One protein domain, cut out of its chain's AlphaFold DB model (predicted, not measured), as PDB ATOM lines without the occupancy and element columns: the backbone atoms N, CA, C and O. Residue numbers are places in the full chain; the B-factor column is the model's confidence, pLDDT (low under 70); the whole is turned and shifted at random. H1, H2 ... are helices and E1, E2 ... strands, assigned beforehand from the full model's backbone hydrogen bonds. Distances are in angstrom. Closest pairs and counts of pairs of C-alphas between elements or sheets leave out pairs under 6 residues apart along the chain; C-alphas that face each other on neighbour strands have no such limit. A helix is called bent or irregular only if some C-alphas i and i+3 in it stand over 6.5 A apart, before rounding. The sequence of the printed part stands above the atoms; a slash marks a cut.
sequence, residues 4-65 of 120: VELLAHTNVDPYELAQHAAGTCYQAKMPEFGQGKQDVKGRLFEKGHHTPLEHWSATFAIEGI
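What this domain is: This is residues 4 to 65 of the 120 residues of an uncharacterized protein of Parcubacteria group bacterium GW2011_GWC1_43_12 (UniProt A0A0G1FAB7). The model is a two-stranded ribbon, E1 beside E2, reaching out from a small helical head at its other end. In the head H3 packs on H1, the longest helix, H2 is on the side near the beginning of H1, and a long loop, residues 27 to 39, folds back from the end of H1 to H2. The printed part has 62 residues with three named helices and two named strands, in the order E1, H1, H2, H3, E2; the two strands make an antiparallel sheet, and the class is mixed, helices and strands. The whole is loose, with a radius of gyration of the C-alphas of 13.9 A, and spans 49 by 23 by 16 A, the ribbon making much of its length.

Where its parts are: E1 is residues 4 to 9, 14.3 A from first to last C-alpha, and begins with C-alpha 4 at (151.387, 188.731, 130.345). H1 is residues 14 to 26, 18.7 A long, and ends with C-alpha 26 at (134.981, 189.579, 96.846). H2 is residues 40 to 45, 6.6 A; it is neither bent nor irregular, but only just: C-alphas 42 and 45 are 6.2 A apart. H3 is residues 51 to 55, 7.7 A. E2 is residues 58 to 63, 16.4 A, and ends with C-alpha 63 at (150.101, 191.864, 135.938).

How they stand to each other: E1 and E2 are antiparallel neighbours, with 157 degrees between their directions. C-alphas 9 and 58 face each other at 4.0 A. N 5 and O 61, 2.9 A, and N 59 and O 8, 2.8 A, are within hydrogen-bond range. H1 touches H3, with the closest C-alphas those of Ala 18 and Pro 52, 4.8 A apart. H1 and H2 only just touch, with 3 pairs of C-alphas within 8 A, and H1 does so with residues 15 to 19 alone. Their closest C-alphas are those of Tyr 15 and Val 40, 6.6 A apart, and their lines are about perpendicular at 77 degrees. H2 and H3 are close but not clearly touching, the closest C-alphas being those of Leu 44 and Pro 52, 7.8 A apart. E1 is apart from H2 and H3, and E2 is apart from H1 and H2. In H2 every O i to N i+4 pair is within hydrogen-bond range; in H1 it is 8 of 9, and in H3 0 of 1, beside 1 of 2 O i to N i+3 pairs.

The domain as a whole: The two C-alphas farthest apart are those of Ala 28 and Gly 64, 49.6 A. The printed part has no cut. The link from H1 to H2 is long, with 13 residues between them; those from E1 to H1, H2 to H3 and H3 to E2 are tight. The mean pLDDT of the printed part is 91.8, and residues 36 to 37 are under 70.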
ATOM      1  N   VAL A   4     152.479 188.769 131.324       97.31
ATOM      2  CA  VAL A   4     151.387 188.731 130.345       97.31
ATOM      3  C   VAL A   4     150.975 187.282 130.121       97.31
ATOM      4  O   VAL A   4     151.827 186.422 129.909       97.31
ATOM      5  N   GLU A   5     149.675 187.019 130.165       98.31
ATOM      6  CA  GLU A   5     149.091 185.695 129.968       98.31
ATOM      7  C   GLU A   5     147.910 185.777 129.000       98.31
ATOM      8  O   GLU A   5     147.047 186.641 129.138       98.31
ATOM      9  N   LEU A   6     147.869 184.884 128.009       97.81
ATOM     10  CA  LEU A   6     146.729 184.747 127.103       97.81
ATOM     11  C   LEU A   6     145.623 183.958 127.812       97.81
ATOM     12  O   LEU A   6     145.816 182.787 128.123       97.81
ATOM     13  N   LEU A   7     144.470 184.587 128.037       97.81
ATOM     14  CA  LEU A   7     143.332 183.962 128.716       97.81
ATOM     15  C   LEU A   7     142.370 183.286 127.741       97.81
ATOM     16  O   LEU A   7     141.851 182.205 128.013       97.81
ATOM     17  N   ALA A   8     142.084 183.957 126.628       98.00
ATOM     18  CA  ALA A   8     141.092 183.517 125.659       98.00
ATOM     19  C   ALA A   8     141.398 184.088 124.278       98.00
ATOM     20  O   ALA A   8     142.042 185.129 124.155       98.00
ATOM     21  N   HIS A   9     140.900 183.419 123.245       98.12
ATOM     22  CA  HIS A   9     140.909 183.919 121.878       98.12
ATOM     23  C   HIS A   9     139.774 183.294 121.063       98.12
ATOM     24  O   HIS A   9     139.196 182.279 121.464       98.12
ATOM     25  N   THR A  10     139.470 183.863 119.895       97.88
ATOM     26  CA  THR A  10     138.564 183.224 118.933       97.88
ATOM     27  C   THR A  10     139.110 181.840 118.567       97.88
ATOM     28  O   THR A  10     140.258 181.718 118.135       97.88
ATOM     29  N   ASN A  11     138.305 180.789 118.744       96.25
ATOM     30  CA  ASN A  11     138.738 179.389 118.629       96.25
ATOM     31  C   ASN A  11     138.829 178.884 117.171       96.25
ATOM     32  O   ASN A  11     138.296 177.831 116.827       96.25
ATOM     33  N   VAL A  12     139.466 179.669 116.305       94.75
ATOM     34  CA  VAL A  12     139.810 179.327 114.919       94.75
ATOM     35  C   VAL A  12     141.139 179.983 114.556       94.75
ATOM     36  O   VAL A  12     141.576 180.932 115.216       94.75
ATOM     37  N   ASP A  13     141.781 179.502 113.494       93.00
ATOM     38  CA  ASP A  13     143.007 180.117 112.999       93.00
ATOM     39  C   ASP A  13     142.732 181.554 112.499       93.00
ATOM     40  O   ASP A  13     141.819 181.761 111.690       93.00
ATOM     41  N   PRO A  14     143.496 182.565 112.957       93.81
ATOM     42  CA  PRO A  14     143.260 183.961 112.589       93.81
ATOM     43  C   PRO A  14     143.420 184.216 111.087       93.81
ATOM     44  O   PRO A  14     142.713 185.056 110.530       93.81
ATOM     45  N   TYR A  15     144.313 183.489 110.406       93.12
ATOM     46  CA  TYR A  15     144.514 183.654 108.969       93.12
ATOM     47  C   TYR A  15     143.349 183.070 108.180       93.12
ATOM     48  O   TYR A  15     142.939 183.659 107.179       93.12
ATOM     49  N   GLU A  16     142.808 181.930 108.604       93.12
ATOM     50  CA  GLU A  16     141.625 181.334 107.975       93.12
ATOM     51  C   GLU A  16     140.391 182.218 108.170       93.12
ATOM     52  O   GLU A  16     139.658 182.464 107.211       93.12
ATOM     53  N   LEU A  17     140.208 182.773 109.374       94.31
ATOM     54  CA  LEU A  17     139.097 183.676 109.666       94.31
ATOM     55  C   LEU A  17     139.163 184.967 108.842       94.31
ATOM     56  O   LEU A  17     138.167 185.350 108.227       94.31
ATOM     57  N   ALA A  18     140.337 185.599 108.767       93.81
ATOM     58  CA  ALA A  18     140.532 186.809 107.973       93.81
ATOM     59  C   ALA A  18     140.291 186.568 106.475       93.81
ATOM     60  O   ALA A  18     139.670 187.385 105.795       93.81
ATOM     61  N   GLN A  19     140.752 185.433 105.946       91.81
ATOM     62  CA  GLN A  19     140.511 185.072 104.550       91.81
ATOM     63  C   GLN A  19     139.049 184.785 104.263       91.81
ATOM     64  O   GLN A  19     138.547 185.223 103.231       91.81
ATOM     65  N   HIS A  20     138.373 184.058 105.151       92.94
ATOM     66  CA  HIS A  20     136.954 183.781 105.002       92.94
ATOM     67  C   HIS A  20     136.160 185.093 104.973       92.94
ATOM     68  O   HIS A  20     135.389 185.318 104.043       92.94
ATOM     69  N   ALA A  21     136.421 186.002 105.918       93.75
ATOM     70  CA  ALA A  21     135.792 187.320 105.955       93.75
ATOM     71  C   ALA A  21     136.065 188.145 104.686       93.75
ATOM     72  O   ALA A  21     135.136 188.680 104.083       93.75
ATOM     73  N   ALA A  22     137.317 188.195 104.217       92.50
ATOM     74  CA  ALA A  22     137.659 188.879 102.970       92.50
ATOM     75  C   ALA A  22     136.987 188.226 101.746       92.50
ATOM     76  O   ALA A  22     136.521 188.910 100.834       92.50
ATOM     77  N   GLY A  23     136.905 186.893 101.721       91.31
ATOM     78  CA  GLY A  23     136.247 186.127 100.667       91.31
ATOM     79  C   GLY A  23     134.760 186.456 100.550       91.31
ATOM     80  O   GLY A  23     134.266 186.589  99.432       91.31
ATOM     81  N   THR A  24     134.075 186.687 101.676       91.94
ATOM     82  CA  THR A  24     132.667 187.118 101.699       91.94
ATOM     83  C   THR A  24     132.447 188.427 100.932       91.94
ATOM     84  O   THR A  24     131.383 188.616 100.348       91.94
ATOM     85  N   CYS A  25     133.441 189.318 100.879       88.56
ATOM     86  CA  CYS A  25     133.330 190.602 100.184       88.56
ATOM     87  C   CYS A  25     133.601 190.523  98.671       88.56
ATOM     88  O   CYS A  25     133.082 191.350  97.922       88.56
ATOM     89  N   TYR A  26     134.428 189.573  98.213       82.19
ATOM     90  CA  TYR A  26     134.981 189.579  96.846       82.19
ATOM     91  C   TYR A  26     134.673 188.332  96.013       82.19
ATOM     92  O   TYR A  26     135.055 188.273  94.842       82.19
ATOM     93  N   GLN A  27     134.006 187.328  96.579       85.00
ATOM     94  CA  GLN A  27     133.627 186.119  95.855       85.00
ATOM     95  C   GLN A  27     132.133 186.123  95.528       85.00
ATOM     96  O   GLN A  27     131.294 186.502  96.339       85.00
ATOM     97  N   ALA A  28     131.783 185.655  94.327       88.56
ATOM     98  CA  ALA A  28     130.384 185.526  93.901       88.56
ATOM     99  C   ALA A  28     129.620 184.420  94.658       88.56
ATOM    100  O   ALA A  28     128.396 184.346  94.587       88.56
ATOM    101  N   LYS A  29     130.347 183.533  95.343       90.88
ATOM    102  CA  LYS A  29     129.817 182.460  96.184       90.88
ATOM    103  C   LYS A  29     130.394 182.610  97.585       90.88
ATOM    104  O   LYS A  29     131.484 183.152  97.737       90.88
ATOM    105  N   MET A  30     129.673 182.101  98.581       90.31
ATOM    106  CA  MET A  30     130.173 182.065  99.953       90.31
ATOM    107  C   MET A  30     131.474 181.240 100.001       90.31
ATOM    108  O   MET A  30     131.456 180.108  99.506       90.31
ATOM    109  N   PRO A  31     132.582 181.778 100.542       89.88
ATOM    110  CA  PRO A  31     133.807 181.009 100.710       89.88
ATOM    111  C   PRO A  31     133.586 179.876 101.714       89.88
ATOM    112  O   PRO A  31     132.829 180.019 102.672       89.88
ATOM    113  N   GLU A  32     134.265 178.751 101.520       89.00
ATOM    114  CA  GLU A  32     134.301 177.703 102.540       89.00
ATOM    115  C   GLU A  32     135.376 178.029 103.580       89.00
ATOM    116  O   GLU A  32     136.448 178.555 103.262       89.00
ATOM    117  N   PHE A  33     135.096 177.705 104.839       89.94
ATOM    118  CA  PHE A  33     136.067 177.859 105.915       89.94
ATOM    119  C   PHE A  33     137.160 176.782 105.814       89.94
ATOM    120  O   PHE A  33     136.882 175.650 105.426       89.94
ATOM    121  N   GLY A  34     138.401 177.115 106.178       82.81
ATOM    122  CA  GLY A  34     139.499 176.139 106.223       82.81
ATOM    123  C   GLY A  34     140.114 175.762 104.867       82.81
ATOM    124  O   GLY A  34     140.860 174.790 104.788       82.81
ATOM    125  N   GLN A  35     139.871 176.525 103.791       75.12
ATOM    126  CA  GLN A  35     140.497 176.282 102.474       75.12
ATOM    127  C   GLN A  35     141.998 176.650 102.395       75.12
ATOM    128  O   GLN A  35     142.595 176.621 101.317       75.12
ATOM    129  N   GLY A  36     142.632 176.966 103.529       67.00
ATOM    130  CA  GLY A  36     144.073 177.175 103.652       67.00
ATOM    131  C   GLY A  36     144.477 178.595 104.049       67.00
ATOM    132  O   GLY A  36     143.653 179.472 104.294       67.00
ATOM    133  N   LYS A  37     145.795 178.807 104.137       67.06
ATOM    134  CA  LYS A  37     146.441 180.057 104.563       67.06
ATOM    135  C   LYS A  37     146.973 180.817 103.345       67.06
ATOM    136  O   LYS A  37     148.156 180.721 103.033       67.06
ATOM    137  N   GLN A  38     146.104 181.509 102.602       75.81
ATOM    138  CA  GLN A  38     146.547 182.440 101.559       75.81
ATOM    139  C   GLN A  38     147.362 183.592 102.163       75.81
ATOM    140  O   GLN A  38     147.384 183.807 103.375       75.81
ATOM    141  N   ASP A  39     148.019 184.353 101.290       86.44
ATOM    142  CA  ASP A  39     148.836 185.511 101.648       86.44
ATOM    143  C   ASP A  39     148.003 186.665 102.242       86.44
ATOM    144  O   ASP A  39     147.663 187.640 101.573       86.44
ATOM    145  N   VAL A  40     147.661 186.554 103.527       89.00
ATOM    146  CA  VAL A  40     146.969 187.594 104.302       89.00
ATOM    147  C   VAL A  40     147.797 188.876 104.363       89.00
ATOM    148  O   VAL A  40     147.243 189.972 104.291       89.00
ATOM    149  N   LYS A  41     149.127 188.766 104.449       90.69
ATOM    150  CA  LYS A  41     150.007 189.930 104.547       90.69
ATOM    151  C   LYS A  41     149.952 190.766 103.265       90.69
ATOM    152  O   LYS A  41     149.597 191.941 103.331       90.69
ATOM    153  N   GLY A  42     150.259 190.170 102.117       92.56
ATOM    154  CA  GLY A  42     150.337 190.882 100.843       92.56
ATOM    155  C   GLY A  42     148.976 191.232 100.244       92.56
ATOM    156  O   GLY A  42     148.868 192.220  99.515       92.56
ATOM    157  N   ARG A  43     147.916 190.467 100.551       89.00
ATOM    158  CA  ARG A  43     146.565 190.725 100.015       89.00
ATOM    159  C   ARG A  43     145.700 191.607 100.904       89.00
ATOM    160  O   ARG A  43     144.906 192.368 100.359       89.00
ATOM    161  N   LEU A  44     145.821 191.498 102.229       92.00
ATOM    162  CA  LEU A  44     144.987 192.248 103.173       92.00
ATOM    163  C   LEU A  44     145.781 193.384 103.820       92.00
ATOM    164  O   LEU A  44     145.475 194.555 103.600       92.00
ATOM    165  N   PHE A  45     146.844 193.055 104.558       93.31
ATOM    166  CA  PHE A  45     147.556 194.035 105.382       93.31
ATOM    167  C   PHE A  45     148.255 195.127 104.555       93.31
ATOM    168  O   PHE A  45     147.984 196.313 104.735       93.31
ATOM    169  N   GLU A  46     149.106 194.750 103.600       95.94
ATOM    170  CA  GLU A  46     149.880 195.696 102.777       95.94
ATOM    171  C   GLU A  46     149.008 196.502 101.800       95.94
ATOM    172  O   GLU A  46     149.432 197.538 101.292       95.94
ATOM    173  N   LYS A  47     147.777 196.047 101.540       93.94
ATOM    174  CA  LYS A  47     146.797 196.745 100.691       93.94
ATOM    175  C   LYS A  47     145.844 197.640 101.481       93.94
ATOM    176  O   LYS A  47     144.971 198.253 100.874       93.94
ATOM    177  N   GLY A  48     145.996 197.718 102.805       94.44
ATOM    178  CA  GLY A  48     145.129 198.526 103.666       94.44
ATOM    179  C   GLY A  48     143.734 197.932 103.883       94.44
ATOM    180  O   GLY A  48     142.847 198.620 104.378       94.44
ATOM    181  N   HIS A  49     143.510 196.665 103.529       94.00
ATOM    182  CA  HIS A  49     142.241 195.986 103.766       94.00
ATOM    183  C   HIS A  49     142.266 195.308 105.141       94.00
ATOM    184  O   HIS A  49     142.415 194.093 105.253       94.00
ATOM    185  N   HIS A  50     142.205 196.117 106.201       94.94
ATOM    186  CA  HIS A  50     142.424 195.656 107.580       94.94
ATOM    187  C   HIS A  50     141.164 195.149 108.278       94.94
ATOM    188  O   HIS A  50     141.282 194.318 109.171       94.94
ATOM    189  N   THR A  51     139.972 195.549 107.837       95.69
ATOM    190  CA  THR A  51     138.708 195.149 108.480       95.69
ATOM    191  C   THR A  51     138.488 193.630 108.587       95.69
ATOM    192  O   THR A  51     137.955 193.199 109.605       95.69
ATOM    193  N   PRO A  52     138.948 192.763 107.655       94.56
ATOM    194  CA  PRO A  52     138.843 191.316 107.848       94.56
ATOM    195  C   PRO A  52     139.693 190.788 109.015       94.56
ATOM    196  O   PRO A  52     139.417 189.711 109.538       94.56
ATOM    197  N   LEU A  53     140.733 191.523 109.423       94.50
ATOM    198  CA  LEU A  53     141.600 191.162 110.548       94.50
ATOM    199  C   LEU A  53     140.899 191.389 111.898       94.50
ATOM    200  O   LEU A  53     141.251 190.743 112.879       94.50
ATOM    201  N   GLU A  54     139.887 192.261 111.943       95.75
ATOM    202  CA  GLU A  54     139.154 192.633 113.162       95.75
ATOM    203  C   GLU A  54     138.192 191.534 113.651       95.75
ATOM    204  O   GLU A  54     137.675 191.606 114.763       95.75
ATOM    205  N   HIS A  55     137.957 190.484 112.855       95.62
ATOM    206  CA  HIS A  55     137.083 189.369 113.241       95.62
ATOM    207  C   HIS A  55     137.706 188.419 114.273       95.62
ATOM    208  O   HIS A  55     136.987 187.627 114.890       95.62
ATOM    209  N   TRP A  56     139.025 188.466 114.460       96.75
ATOM    210  CA  TRP A  56     139.720 187.660 115.457       96.75
ATOM    211  C   TRP A  56     140.024 188.497 116.701       96.75
ATOM    212  O   TRP A  56     140.522 189.614 116.594       96.75
ATOM    213  N   SER A  57     139.767 187.949 117.888       97.38
ATOM    214  CA  SER A  57     140.033 188.624 119.157       97.38
ATOM    215  C   SER A  57     140.803 187.727 120.122       97.38
ATOM    216  O   SER A  57     140.742 186.498 120.046       97.38
ATOM    217  N   ALA A  58     141.527 188.363 121.042       97.50
ATOM    218  CA  ALA A  58     142.189 187.723 122.167       97.50
ATOM    219  C   ALA A  58     142.090 188.586 123.423       97.50
ATOM    220  O   ALA A  58     142.067 189.815 123.349       97.50
ATOM    221  N   THR A  59     142.078 187.918 124.570       98.00
ATOM    222  CA  THR A  59     142.035 188.530 125.895       98.00
ATOM    223  C   THR A  59     143.300 188.166 126.647       98.00
ATOM    224  O   THR A  59     143.653 186.989 126.749       98.00
ATOM    225  N   PHE A  60     143.955 189.173 127.219       97.25
ATOM    226  CA  PHE A  60     145.182 189.007 127.984       97.25
ATOM    227  C   PHE A  60     144.973 189.429 129.439       97.25
ATOM    228  O   PHE A  60     144.365 190.464 129.705       97.25
ATOM    229  N   ALA A  61     145.523 188.659 130.374       97.25
ATOM    230  CA  ALA A  61     145.789 189.123 131.727       97.25
ATOM    231  C   ALA A  61     147.170 189.775 131.759       97.25
ATOM    232  O   ALA A  61     148.156 189.180 131.318       97.25
ATOM    233  N   ILE A  62     147.239 190.988 132.301       95.81
ATOM    234  CA  ILE A  62     148.485 191.735 132.465       95.81
ATOM    235  C   ILE A  62     148.647 192.055 133.950       95.81
ATOM    236  O   ILE A  62     147.780 192.679 134.558       95.81
ATOM    237  N   GLU A  63     149.760 191.626 134.535       94.62
ATOM    238  CA  GLU A  63     150.101 191.864 135.938       94.62
ATOM    239  C   GLU A  63     151.446 192.587 136.059       94.62
ATOM    240  O   GLU A  63     152.341 192.423 135.228       94.62
ATOM    241  N   GLY A  64     151.591 193.409 137.102       90.56
ATOM    242  CA  GLY A  64     152.798 194.208 137.328       90.56
ATOM    243  C   GLY A  64     152.923 195.429 136.409       90.56
ATOM    244  O   GLY A  64     154.029 195.940 136.246       90.56
ATOM    245  N   ILE A  65     151.816 195.873 135.803       90.62
ATOM    246  CA  ILE A  65     151.706 197.121 135.036       90.62
ATOM    247  C   ILE A  65     151.209 198.266 135.930       90.62
ATOM    248  O   ILE A  65     150.393 198.046 136.829       90.62
TER     249      ILE A  65